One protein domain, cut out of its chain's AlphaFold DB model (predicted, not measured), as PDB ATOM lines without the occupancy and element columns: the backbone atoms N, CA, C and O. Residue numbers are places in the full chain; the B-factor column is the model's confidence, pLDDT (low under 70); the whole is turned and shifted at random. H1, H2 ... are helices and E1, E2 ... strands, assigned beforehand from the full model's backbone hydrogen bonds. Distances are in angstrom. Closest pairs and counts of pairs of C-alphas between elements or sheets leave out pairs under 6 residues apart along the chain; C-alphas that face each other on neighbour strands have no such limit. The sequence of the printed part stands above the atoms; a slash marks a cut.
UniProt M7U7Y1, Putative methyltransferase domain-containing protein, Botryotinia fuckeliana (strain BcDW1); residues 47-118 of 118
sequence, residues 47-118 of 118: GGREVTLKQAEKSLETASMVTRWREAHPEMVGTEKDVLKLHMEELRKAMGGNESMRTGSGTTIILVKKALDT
ATOM      1  N   GLY A  47     148.505 111.776  64.627       92.94
ATOM      2  CA  GLY A  47     149.199 110.633  64.065       92.94
ATOM      3  C   GLY A  47     148.425 109.338  64.282       92.94
ATOM      4  O   GLY A  47     147.911 109.037  65.365       92.94
ATOM      5  N   GLY A  48     148.352 108.547  63.226       92.62
ATOM      6  CA  GLY A  48     147.881 107.183  63.270       92.62
ATOM      7  C   GLY A  48     149.007 106.241  63.670       92.62
ATOM      8  O   GLY A  48     150.196 106.531  63.540       92.62
ATOM      9  N   ARG A  49     148.631 105.059  64.145       93.50
ATOM     10  CA  ARG A  49     149.575 103.976  64.414       93.50
ATOM     11  C   ARG A  49     149.058 102.668  63.859       93.50
ATOM     12  O   ARG A  49     147.873 102.350  63.990       93.50
ATOM     13  N   GLU A  50     149.961 101.895  63.281       95.38
ATOM     14  CA  GLU A  50     149.674 100.512  62.948       95.38
ATOM     15  C   GLU A  50     149.652  99.673  64.229       95.38
ATOM     16  O   GLU A  50     150.543  99.768  65.078       95.38
ATOM     17  N   VAL A  51     148.600  98.877  64.392       95.62
ATOM     18  CA  VAL A  51     148.454  97.939  65.503       95.62
ATOM     19  C   VAL A  51     148.013  96.592  64.972       95.62
ATOM     20  O   VAL A  51     147.231  96.498  64.029       95.62
ATOM     21  N   THR A  52     148.485  95.536  65.619       96.88
ATOM     22  CA  THR A  52     147.947  94.191  65.412       96.88
ATOM     23  C   THR A  52     146.616  94.025  66.144       96.88
ATOM     24  O   THR A  52     146.367  94.695  67.152       96.88
ATOM     25  N   LEU A  53     145.785  93.073  65.719       95.12
ATOM     26  CA  LEU A  53     144.537  92.748  66.423       95.12
ATOM     27  C   LEU A  53     144.780  92.344  67.883       95.12
ATOM     28  O   LEU A  53     144.010  92.716  68.764       95.12
ATOM     29  N   LYS A  54     145.899  91.671  68.165       95.12
ATOM     30  CA  LYS A  54     146.315  91.338  69.534       95.12
ATOM     31  C   LYS A  54     146.621  92.582  70.377       95.12
ATOM     32  O   LYS A  54     146.282  92.632  71.557       95.12
ATOM     33  N   GLN A  55     147.279  93.586  69.795       95.94
ATOM     34  CA  GLN A  55     147.544  94.856  70.482       95.94
ATOM     35  C   GLN A  55     146.252  95.651  70.704       95.94
ATOM     36  O   GLN A  55     146.081  96.234  71.775       95.94
ATOM     37  N   ALA A  56     145.337  95.641  69.730       94.44
ATOM     38  CA  ALA A  56     144.021  96.262  69.860       94.44
ATOM     39  C   ALA A  56     143.198  95.612  70.985       94.44
ATOM     40  O   ALA A  56     142.726  96.318  71.875       94.44
ATOM     41  N   GLU A  57     143.116  94.277  71.014       95.69
ATOM     42  CA  GLU A  57     142.461  93.510  72.083       95.69
ATOM     43  C   GLU A  57     143.031  93.882  73.455       95.69
ATOM     44  O   GLU A  57     142.289  94.268  74.359       95.69
ATOM     45  N   LYS A  58     144.365  93.883  73.582       95.69
ATOM     46  CA  LYS A  58     145.035  94.236  74.836       95.69
ATOM     47  C   LYS A  58     144.725  95.662  75.296       95.69
ATOM     48  O   LYS A  58     144.598  95.904  76.493       95.69
ATOM     49  N   SER A  59     144.610  96.605  74.362       93.25
ATOM     50  CA  SER A  59     144.244  97.990  74.668       93.25
ATOM     51  C   SER A  59     142.786  98.124  75.111       93.25
ATOM     52  O   SER A  59     142.481  99.006  75.908       93.25
ATOM     53  N   LEU A  60     141.885  97.285  74.597       95.88
ATOM     54  CA  LEU A  60     140.467  97.313  74.953       95.88
ATOM     55  C   LEU A  60     140.178  96.642  76.301       95.88
ATOM     56  O   LEU A  60     139.189  96.991  76.939       95.88
ATOM     57  N   GLU A  61     141.044  95.748  76.788       95.62
ATOM     58  CA  GLU A  61     140.904  95.138  78.123       95.62
ATOM     59  C   GLU A  61     140.800  96.169  79.258       95.62
ATOM     60  O   GLU A  61     140.136  95.907  80.262       95.62
ATOM     61  N   THR A  62     141.453  97.326  79.111       94.62
ATOM     62  CA  THR A  62     141.451  98.418  80.100       94.62
ATOM     63  C   THR A  62     140.422  99.502  79.792       94.62
ATOM     64  O   THR A  62     140.281 100.462  80.551       94.62
ATOM     65  N   ALA A  63     139.698  99.375  78.680       95.88
ATOM     66  CA  ALA A  63     138.705 100.350  78.290       95.88
ATOM     67  C   ALA A  63     137.522 100.279  79.263       95.88
ATOM     68  O   ALA A  63     136.941  99.218  79.491       95.88
ATOM     69  N   SER A  64     137.135 101.419  79.834       97.31
ATOM     70  CA  SER A  64     136.179 101.440  80.946       97.31
ATOM     71  C   SER A  64     134.818 100.826  80.599       97.31
ATOM     72  O   SER A  64     134.125 100.337  81.486       97.31
ATOM     73  N   MET A  65     134.411 100.835  79.325       96.81
ATOM     74  CA  MET A  65     133.202 100.135  78.875       96.81
ATOM     75  C   MET A  65     133.314  98.614  79.010       96.81
ATOM     76  O   MET A  65     132.349  97.992  79.443       96.81
ATOM     77  N   VAL A  66     134.480  98.027  78.723       98.06
ATOM     78  CA  VAL A  66     134.731  96.592  78.917       98.06
ATOM     79  C   VAL A  66     134.757  96.268  80.408       98.06
ATOM     80  O   VAL A  66     134.089  95.329  80.831       98.06
ATOM     81  N   THR A  67     135.447  97.077  81.220       97.69
ATOM     82  CA  THR A  67     135.473  96.906  82.683       97.69
ATOM     83  C   THR A  67     134.065  96.910  83.276       97.69
ATOM     84  O   THR A  67     133.678  95.938  83.916       97.69
ATOM     85  N   ARG A  68     133.261  97.942  82.988       98.12
ATOM     86  CA  ARG A  68     131.887  98.055  83.508       98.12
ATOM     87  C   ARG A  68     130.979  96.928  83.026       98.12
ATOM     88  O   ARG A  68     130.136  96.454  83.779       98.12
ATOM     89  N   TRP A  69     131.136  96.487  81.776       98.38
ATOM     90  CA  TRP A  69     130.362  95.355  81.275       98.38
ATOM     91  C   TRP A  69     130.695  94.071  82.041       98.38
ATOM     92  O   TRP A  69     129.781  93.357  82.442       98.38
ATOM     93  N   ARG A  70     131.984  93.810  82.295       98.06
ATOM     94  CA  ARG A  70     132.447  92.640  83.056       98.06
ATOM     95  C   ARG A  70     132.015  92.686  84.522       98.06
ATOM     96  O   ARG A  70     131.654  91.651  85.067       98.06
ATOM     97  N   GLU A  71     131.997  93.868  85.141       98.00
ATOM     98  CA  GLU A  71     131.448  94.069  86.491       98.00
ATOM     99  C   GLU A  71     129.952  93.721  86.565       98.00
ATOM    100  O   GLU A  71     129.503  93.158  87.559       98.00
ATOM    101  N   ALA A  72     129.188  94.023  85.509       98.38
ATOM    102  CA  ALA A  72     127.761  93.716  85.426       98.38
ATOM    103  C   ALA A  72     127.447  92.264  85.002       98.38
ATOM    104  O   ALA A  72     126.327  91.813  85.226       98.38
ATOM    105  N   HIS A  73     128.406  91.545  84.406       98.25
ATOM    106  CA  HIS A  73     128.247  90.169  83.899       98.25
ATOM    107  C   HIS A  73     129.425  89.271  84.331       98.25
ATOM    108  O   HIS A  73     130.134  88.719  83.478       98.25
ATOM    109  N   PRO A  74     129.695  89.146  85.646       98.00
ATOM    110  CA  PRO A  74     130.886  88.468  86.158       98.00
ATOM    111  C   PRO A  74     130.982  86.996  85.728       98.00
ATOM    112  O   PRO A  74     132.078  86.482  85.524       98.00
ATOM    113  N   GLU A  75     129.851  86.317  85.540       98.25
ATOM    114  CA  GLU A  75     129.765  84.921  85.106       98.25
ATOM    115  C   GLU A  75     130.172  84.695  83.645       98.25
ATOM    116  O   GLU A  75     130.478  83.568  83.255       98.25
ATOM    117  N   MET A  76     130.168  85.751  82.826       98.31
ATOM    118  CA  MET A  76     130.530  85.672  81.410       98.31
ATOM    119  C   MET A  76     132.003  86.005  81.162       98.31
ATOM    120  O   MET A  76     132.525  85.699  80.085       98.31
ATOM    121  N   VAL A  77     132.691  86.593  82.143       97.69
ATOM    122  CA  VAL A  77     134.091  87.016  82.026       97.69
ATOM    123  C   VAL A  77     134.998  85.819  81.744       97.69
ATOM    124  O   VAL A  77     134.933  84.793  82.415       97.69
ATOM    125  N   GLY A  78     135.850  85.941  80.725       94.44
ATOM    126  CA  GLY A  78     136.779  84.879  80.309       94.44
ATOM    127  C   GLY A  78     136.142  83.708  79.546       94.44
ATOM    128  O   GLY A  78     136.862  82.930  78.914       94.44
ATOM    129  N   THR A  79     134.811  83.599  79.522       97.56
ATOM    130  CA  THR A  79     134.090  82.626  78.685       97.56
ATOM    131  C   THR A  79     134.045  83.085  77.225       97.56
ATOM    132  O   THR A  79     134.426  84.209  76.916       97.56
ATOM    133  N   GLU A  80     133.536  82.253  76.315       96.81
ATOM    134  CA  GLU A  80     133.294  82.647  74.912       96.81
ATOM    135  C   GLU A  80     132.252  83.766  74.758       96.81
ATOM    136  O   GLU A  80     132.158  84.387  73.707       96.81
ATOM    137  N   LYS A  81     131.484  84.055  75.815       97.56
ATOM    138  CA  LYS A  81     130.508  85.151  75.844       97.56
ATOM    139  C   LYS A  81     131.083  86.460  76.386       97.56
ATOM    140  O   LYS A  81     130.335  87.422  76.530       97.56
ATOM    141  N   ASP A  82     132.375  86.511  76.714       98.19
ATOM    142  CA  ASP A  82     133.022  87.757  77.123       98.19
ATOM    143  C   ASP A  82     132.900  88.794  75.996       98.19
ATOM    144  O   ASP A  82     133.254  88.521  74.846       98.19
ATOM    145  N   VAL A  83     132.412  89.993  76.329       97.88
ATOM    146  CA  VAL A  83     132.149  91.057  75.349       97.88
ATOM    147  C   VAL A  83     133.362  91.386  74.482       97.88
ATOM    148  O   VAL A  83     133.201  91.673  73.296       97.88
ATOM    149  N   LEU A  84     134.576  91.311  75.037       97.69
ATOM    150  CA  LEU A  84     135.784  91.597  74.274       97.69
ATOM    151  C   LEU A  84     136.084  90.473  73.278       97.69
ATOM    152  O   LEU A  84     136.432  90.768  72.139       97.69
ATOM    153  N   LYS A  85     135.895  89.202  73.659       96.88
ATOM    154  CA  LYS A  85     136.084  88.076  72.732       96.88
ATOM    155  C   LYS A  85     135.116  88.160  71.555       96.88
ATOM    156  O   LYS A  85     135.556  88.072  70.412       96.88
ATOM    157  N   LEU A  86     133.833  88.402  71.838       97.19
ATOM    158  CA  LEU A  86     132.804  88.575  70.809       97.19
ATOM    159  C   LEU A  86     133.143  89.746  69.878       97.19
ATOM    160  O   LEU A  86     133.081  89.611  68.659       97.19
ATOM    161  N   HIS A  87     133.571  90.881  70.439       96.31
ATOM    162  CA  HIS A  87     133.995  92.033  69.646       96.31
ATOM    163  C   HIS A  87     135.192  91.712  68.740       96.31
ATOM    164  O   HIS A  87     135.174  92.055  67.560       96.31
ATOM    165  N   MET A  88     136.218  91.035  69.264       95.38
ATOM    166  CA  MET A  88     137.404  90.677  68.484       95.38
ATOM    167  C   MET A  88     137.108  89.631  67.404       95.38
ATOM    168  O   MET A  88     137.761  89.642  66.362       95.38
ATOM    169  N   GLU A  89     136.142  88.735  67.615       95.12
ATOM    170  CA  GLU A  89     135.672  87.808  66.580       95.12
ATOM    171  C   GLU A  89     135.014  88.562  65.416       95.12
ATOM    172  O   GLU A  89     135.376  88.350  64.257       95.12
ATOM    173  N   GLU A  90     134.101  89.486  65.716       96.12
ATOM    174  CA  GLU A  90     133.431  90.298  64.697       96.12
ATOM    175  C   GLU A  90     134.411  91.224  63.969       96.12
ATOM    176  O   GLU A  90     134.363  91.342  62.743       96.12
ATOM    177  N   LEU A  91     135.367  91.811  64.693       94.56
ATOM    178  CA  LEU A  91     136.422  92.622  64.093       94.56
ATOM    179  C   LEU A  91     137.286  91.796  63.128       94.56
ATOM    180  O   LEU A  91     137.529  92.236  62.008       94.56
ATOM    181  N   ARG A  92     137.706  90.580  63.509       94.69
ATOM    182  CA  ARG A  92     138.467  89.680  62.619       94.69
ATOM    183  C   ARG A  92     137.706  89.369  61.330       94.69
ATOM    184  O   ARG A  92     138.302  89.394  60.254       94.69
ATOM    185  N   LYS A  93     136.397  89.106  61.427       94.94
ATOM    186  CA  LYS A  93     135.533  88.881  60.255       94.94
ATOM    187  C   LYS A  93     135.486  90.120  59.359       94.94
ATOM    188  O   LYS A  93     135.692  89.997  58.154       94.94
ATOM    189  N   ALA A  94     135.278  91.300  59.944       94.56
ATOM    190  CA  ALA A  94     135.232  92.565  59.210       94.56
ATOM    191  C   ALA A  94     136.563  92.896  58.512       94.56
ATOM    192  O   ALA A  94     136.565  93.440  57.411       94.56
ATOM    193  N   MET A  95     137.690  92.521  59.118       94.12
ATOM    194  CA  MET A  95     139.031  92.735  58.569       94.12
ATOM    195  C   MET A  95     139.404  91.770  57.431       94.12
ATOM    196  O   MET A  95     140.462  91.939  56.821       94.12
ATOM    197  N   GLY A  96     138.580  90.757  57.131       93.25
ATOM    198  CA  GLY A  96     138.794  89.851  55.996       93.25
ATOM    199  C   GLY A  96     140.084  89.024  56.076       93.25
ATOM    200  O   GLY A  96     140.646  88.673  55.042       93.25
ATOM    201  N   GLY A  97     140.571  88.736  57.287       86.94
ATOM    202  CA  GLY A  97     141.818  87.994  57.519       86.94
ATOM    203  C   GLY A  97     143.076  88.857  57.673       86.94
ATOM    204  O   GLY A  97     144.158  88.306  57.865       86.94
ATOM    205  N   ASN A  98     142.960  90.189  57.623       93.12
ATOM    206  CA  ASN A  98     144.059  91.080  57.993       93.12
ATOM    207  C   ASN A  98     144.268  91.087  59.516       93.12
ATOM    208  O   ASN A  98     143.321  91.253  60.283       93.12
ATOM    209  N   GLU A  99     145.524  90.965  59.946       93.31
ATOM    210  CA  GLU A  99     145.910  90.918  61.366       93.31
ATOM    211  C   GLU A  99     146.476  92.246  61.893       93.31
ATOM    212  O   GLU A  99     146.749  92.365  63.092       93.31
ATOM    213  N   SER A 100     146.636  93.253  61.030       95.19
ATOM    214  CA  SER A 100     146.986  94.625  61.405       95.19
ATOM    215  C   SER A 100     146.035  95.646  60.786       95.19
ATOM    216  O   SER A 100     145.365  95.393  59.784       95.19
ATOM    217  N   MET A 101     145.952  96.808  61.430       92.44
ATOM    218  CA  MET A 101     145.193  97.962  60.963       92.44
ATOM    219  C   MET A 101     145.875  99.260  61.395       92.44
ATOM    220  O   MET A 101     146.452  99.334  62.486       92.44
ATOM    221  N   ARG A 102     145.771 100.306  60.568       91.06
ATOM    222  CA  ARG A 102     146.074 101.678  60.995       91.06
ATOM    223  C   ARG A 102     144.915 102.166  61.857       91.06
ATOM    224  O   ARG A 102     143.756 102.086  61.463       91.06
ATOM    225  N   THR A 103     145.237 102.651  63.044       91.81
ATOM    226  CA  THR A 103     144.278 103.227  63.990       91.81
ATOM    227  C   THR A 103     144.613 104.683  64.230       91.81
ATOM    228  O   THR A 103     145.779 105.066  64.185       91.81
ATOM    229  N   GLY A 104     143.594 105.476  64.525       93.81
ATOM    230  CA  GLY A 104     143.726 106.864  64.936       93.81
ATOM    231  C   GLY A 104     142.553 107.260  65.815       93.81
ATOM    232  O   GLY A 104     141.836 106.403  66.339       93.81
ATOM    233  N   SER A 105     142.371 108.553  66.048       93.25
ATOM    234  CA  SER A 105     141.326 109.037  66.946       93.25
ATOM    235  C   SER A 105     140.786 110.376  66.487       93.25
ATOM    236  O   SER A 105     141.552 111.304  66.245       93.25
ATOM    237  N   GLY A 106     139.458 110.488  66.469       95.38
ATOM    238  CA  GLY A 106     138.809 111.790  66.446       95.38
ATOM    239  C   GLY A 106     139.170 112.554  67.715       95.38
ATOM    240  O   GLY A 106     139.059 112.015  68.821       95.38
ATOM    241  N   THR A 107     139.620 113.794  67.566       95.56
ATOM    242  CA  THR A 107     140.164 114.578  68.675       95.56
ATOM    243  C   THR A 107     139.485 115.930  68.808       95.56
ATOM    244  O   THR A 107     139.429 116.702  67.859       95.56
ATOM    245  N   THR A 108     139.012 116.242  70.014       96.31
ATOM    246  CA  THR A 108     138.569 117.591  70.376       96.31
ATOM    247  C   THR A 108     139.644 118.278  71.201       96.31
ATOM    248  O   THR A 108     140.051 117.760  72.242       96.31
ATOM    249  N   ILE A 109     140.042 119.475  70.787       95.62
ATOM    250  CA  ILE A 109     140.876 120.381  71.569       95.62
ATOM    251  C   ILE A 109     139.990 121.524  72.061       95.62
ATOM    252  O   ILE A 109     139.388 122.241  71.264       95.62
ATOM    253  N   ILE A 110     139.925 121.696  73.382       94.00
ATOM    254  CA  ILE A 110     139.259 122.834  74.019       94.00
ATOM    255  C   ILE A 110     140.336 123.720  74.627       94.00
ATOM    256  O   ILE A 110     141.039 123.323  75.555       94.00
ATOM    257  N   LEU A 111     140.461 124.923  74.086       92.75
ATOM    258  CA  LEU A 111     141.387 125.948  74.533       92.75
ATOM    259  C   LEU A 111     140.599 127.027  75.261       92.75
ATOM    260  O   LEU A 111     139.588 127.532  74.772       92.75
ATOM    261  N   VAL A 112     141.087 127.371  76.443       89.19
ATOM    262  CA  VAL A 112     140.484 128.362  77.325       89.19
ATOM    263  C   VAL A 112     141.617 129.239  77.827       89.19
ATOM    264  O   VAL A 112     142.554 128.740  78.454       89.19
ATOM    265  N   LYS A 113     141.566 130.541  77.551       85.12
ATOM    266  CA  LYS A 113     142.532 131.478  78.129       85.12
ATOM    267  C   LYS A 113     141.992 131.998  79.458       85.12
ATOM    268  O   LYS A 113     140.883 132.519  79.529       85.12
ATOM    269  N   LYS A 114     142.790 131.858  80.516       73.19
ATOM    270  CA  LYS A 114     142.498 132.483  81.808       73.19
ATOM    271  C   LYS A 114     142.566 134.007  81.642       73.19
ATOM    272  O   LYS A 114     143.547 134.504  81.082       73.19
ATOM    273  N   ALA A 115     141.571 134.739  82.148       70.31
ATOM    274  CA  ALA A 115     141.695 136.184  82.298       70.31
ATOM    275  C   ALA A 115     142.914 136.501  83.185       70.31
ATOM    276  O   ALA A 115     143.142 135.846  84.206       70.31
ATOM    277  N   LEU A 116     143.740 137.456  82.758       69.38
ATOM    278  CA  LEU A 116     144.830 137.950  83.594       69.38
ATOM    279  C   LEU A 116     144.212 138.790  84.712       69.38
ATOM    280  O   LEU A 116     143.339 139.615  84.437       69.38
ATOM    281  N   ASP A 117     144.661 138.569  85.946       65.00
ATOM    282  CA  ASP A 117     144.310 139.439  87.065       65.00
ATOM    283  C   ASP A 117     144.790 140.860  86.698       65.00
ATOM    284  O   ASP A 117     145.957 141.040  86.336       65.00
ATOM    285  N   THR A 118     143.867 141.829  86.673       59.22
ATOM    286  CA  THR A 118     144.156 143.250  86.388       59.22
ATOM    287  C   THR A 118     144.318 144.028  87.678       59.22
ATOM    288  O   THR A 118     143.604 143.696  88.653       59.22
TER     289      THR A 118
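Overview. This is residues 47 to 118 of the 118 residues of the protein "Putative methyltransferase domain-containing protein" of Botryotinia fuckeliana (strain BcDW1) (UniProt M7U7Y1). A small body of helices has a long, bare arm sticking out of it: H1 and H3 stand side by side, H2 packs on the first residues of H3 at one end of the body, a two-strand ribbon of E1 and E2 lies at the other end, and residues 106 to 118, with E3 among them, reach away free. The arm makes the length of the whole, and the body without it spans 35 by 24 by 13 A. The printed part has 72 residues with three named helices and three named strands, in the order E1, H1, H2, H3, E2, E3; the sheet is E1 - E2, antiparallel, and the class is mixed, helices and strands. The whole is extended, with a radius of gyration of the C-alphas of 18.1 A, and its C-alphas span 63 by 32 by 15 A.

Arrangement. E1, residues 49 to 52, and E2, residues 100 to 103, are antiparallel neighbours, with 147 degrees between their directions. The C-alphas of Glu 50 and Arg 102 face each other at 4.3 A. N 49 and O 103, 2.9 A apart, and N 103 and O 49, 2.8 A apart, are within hydrogen-bond range. A tight link with no residue between them joins E1 to H1, residues 53 to 60. The closest C-alphas of H1 and E2 are those of Leu 53 and Ser 100, 5.9 A apart. H1 touches H3, residues 83 to 94, with the C-alphas of Glu 57 and Met 88 closest at 6.8 A. These two helices run opposite ways at a steep tilt of 36 degrees, only just steep. H1 and H2, residues 64 to 72, are close but not clearly touching, with the C-alphas of Leu 60 and Val 66 closest at 7.0 A; their lines are about perpendicular, at 73 degrees. H2 touches H3, which meets it with residues 83 to 84 alone; the closest C-alphas are those of Val 66 and Leu 84, 6.9 A apart. H2 and H3 run opposite ways at a steep tilt of 51 degrees. In H1, H2 and H3 every O i to N i+4 pair is within hydrogen-bond range. E3, residues 107 to 112, pairs with no named strand and is apart from E1, E2, H1, H2 and H3.

Along the chain. E1 runs from Arg 49, whose C-alpha is at (149.575, 103.976, 64.414), to Thr 52, and spans 10.0 A. H1 goes from Leu 53 to Leu 60, 10.5 A. H2 goes from Ser 64 to Ala 72, 12.3 A. H3, the longest helix by residues, measures 16.5 A from C-alpha 83 at (132.149, 91.057, 75.349) to C-alpha 94. E2 runs from Ser 100 to Thr 103, 9.4 A. E3, the longest strand by residues, runs 16.3 A from Thr 107 to Val 112, whose C-alpha is at (140.484, 128.362, 77.325).

Size, cuts and confidence. The C-alphas of Glu 80 and Thr 118 are the two farthest apart, at 62.6 A. The outline is flat, but only just. The body of 59 residues has a radius of gyration of 12.4 A. The printed part has no cut, and residue 118 is the chain's last. No link is long: the link from H2 to H3, with 10 residues, is short, and the others are tight. The mean pLDDT of the printed part is 93.3, and residues 116 to 118 are under 70.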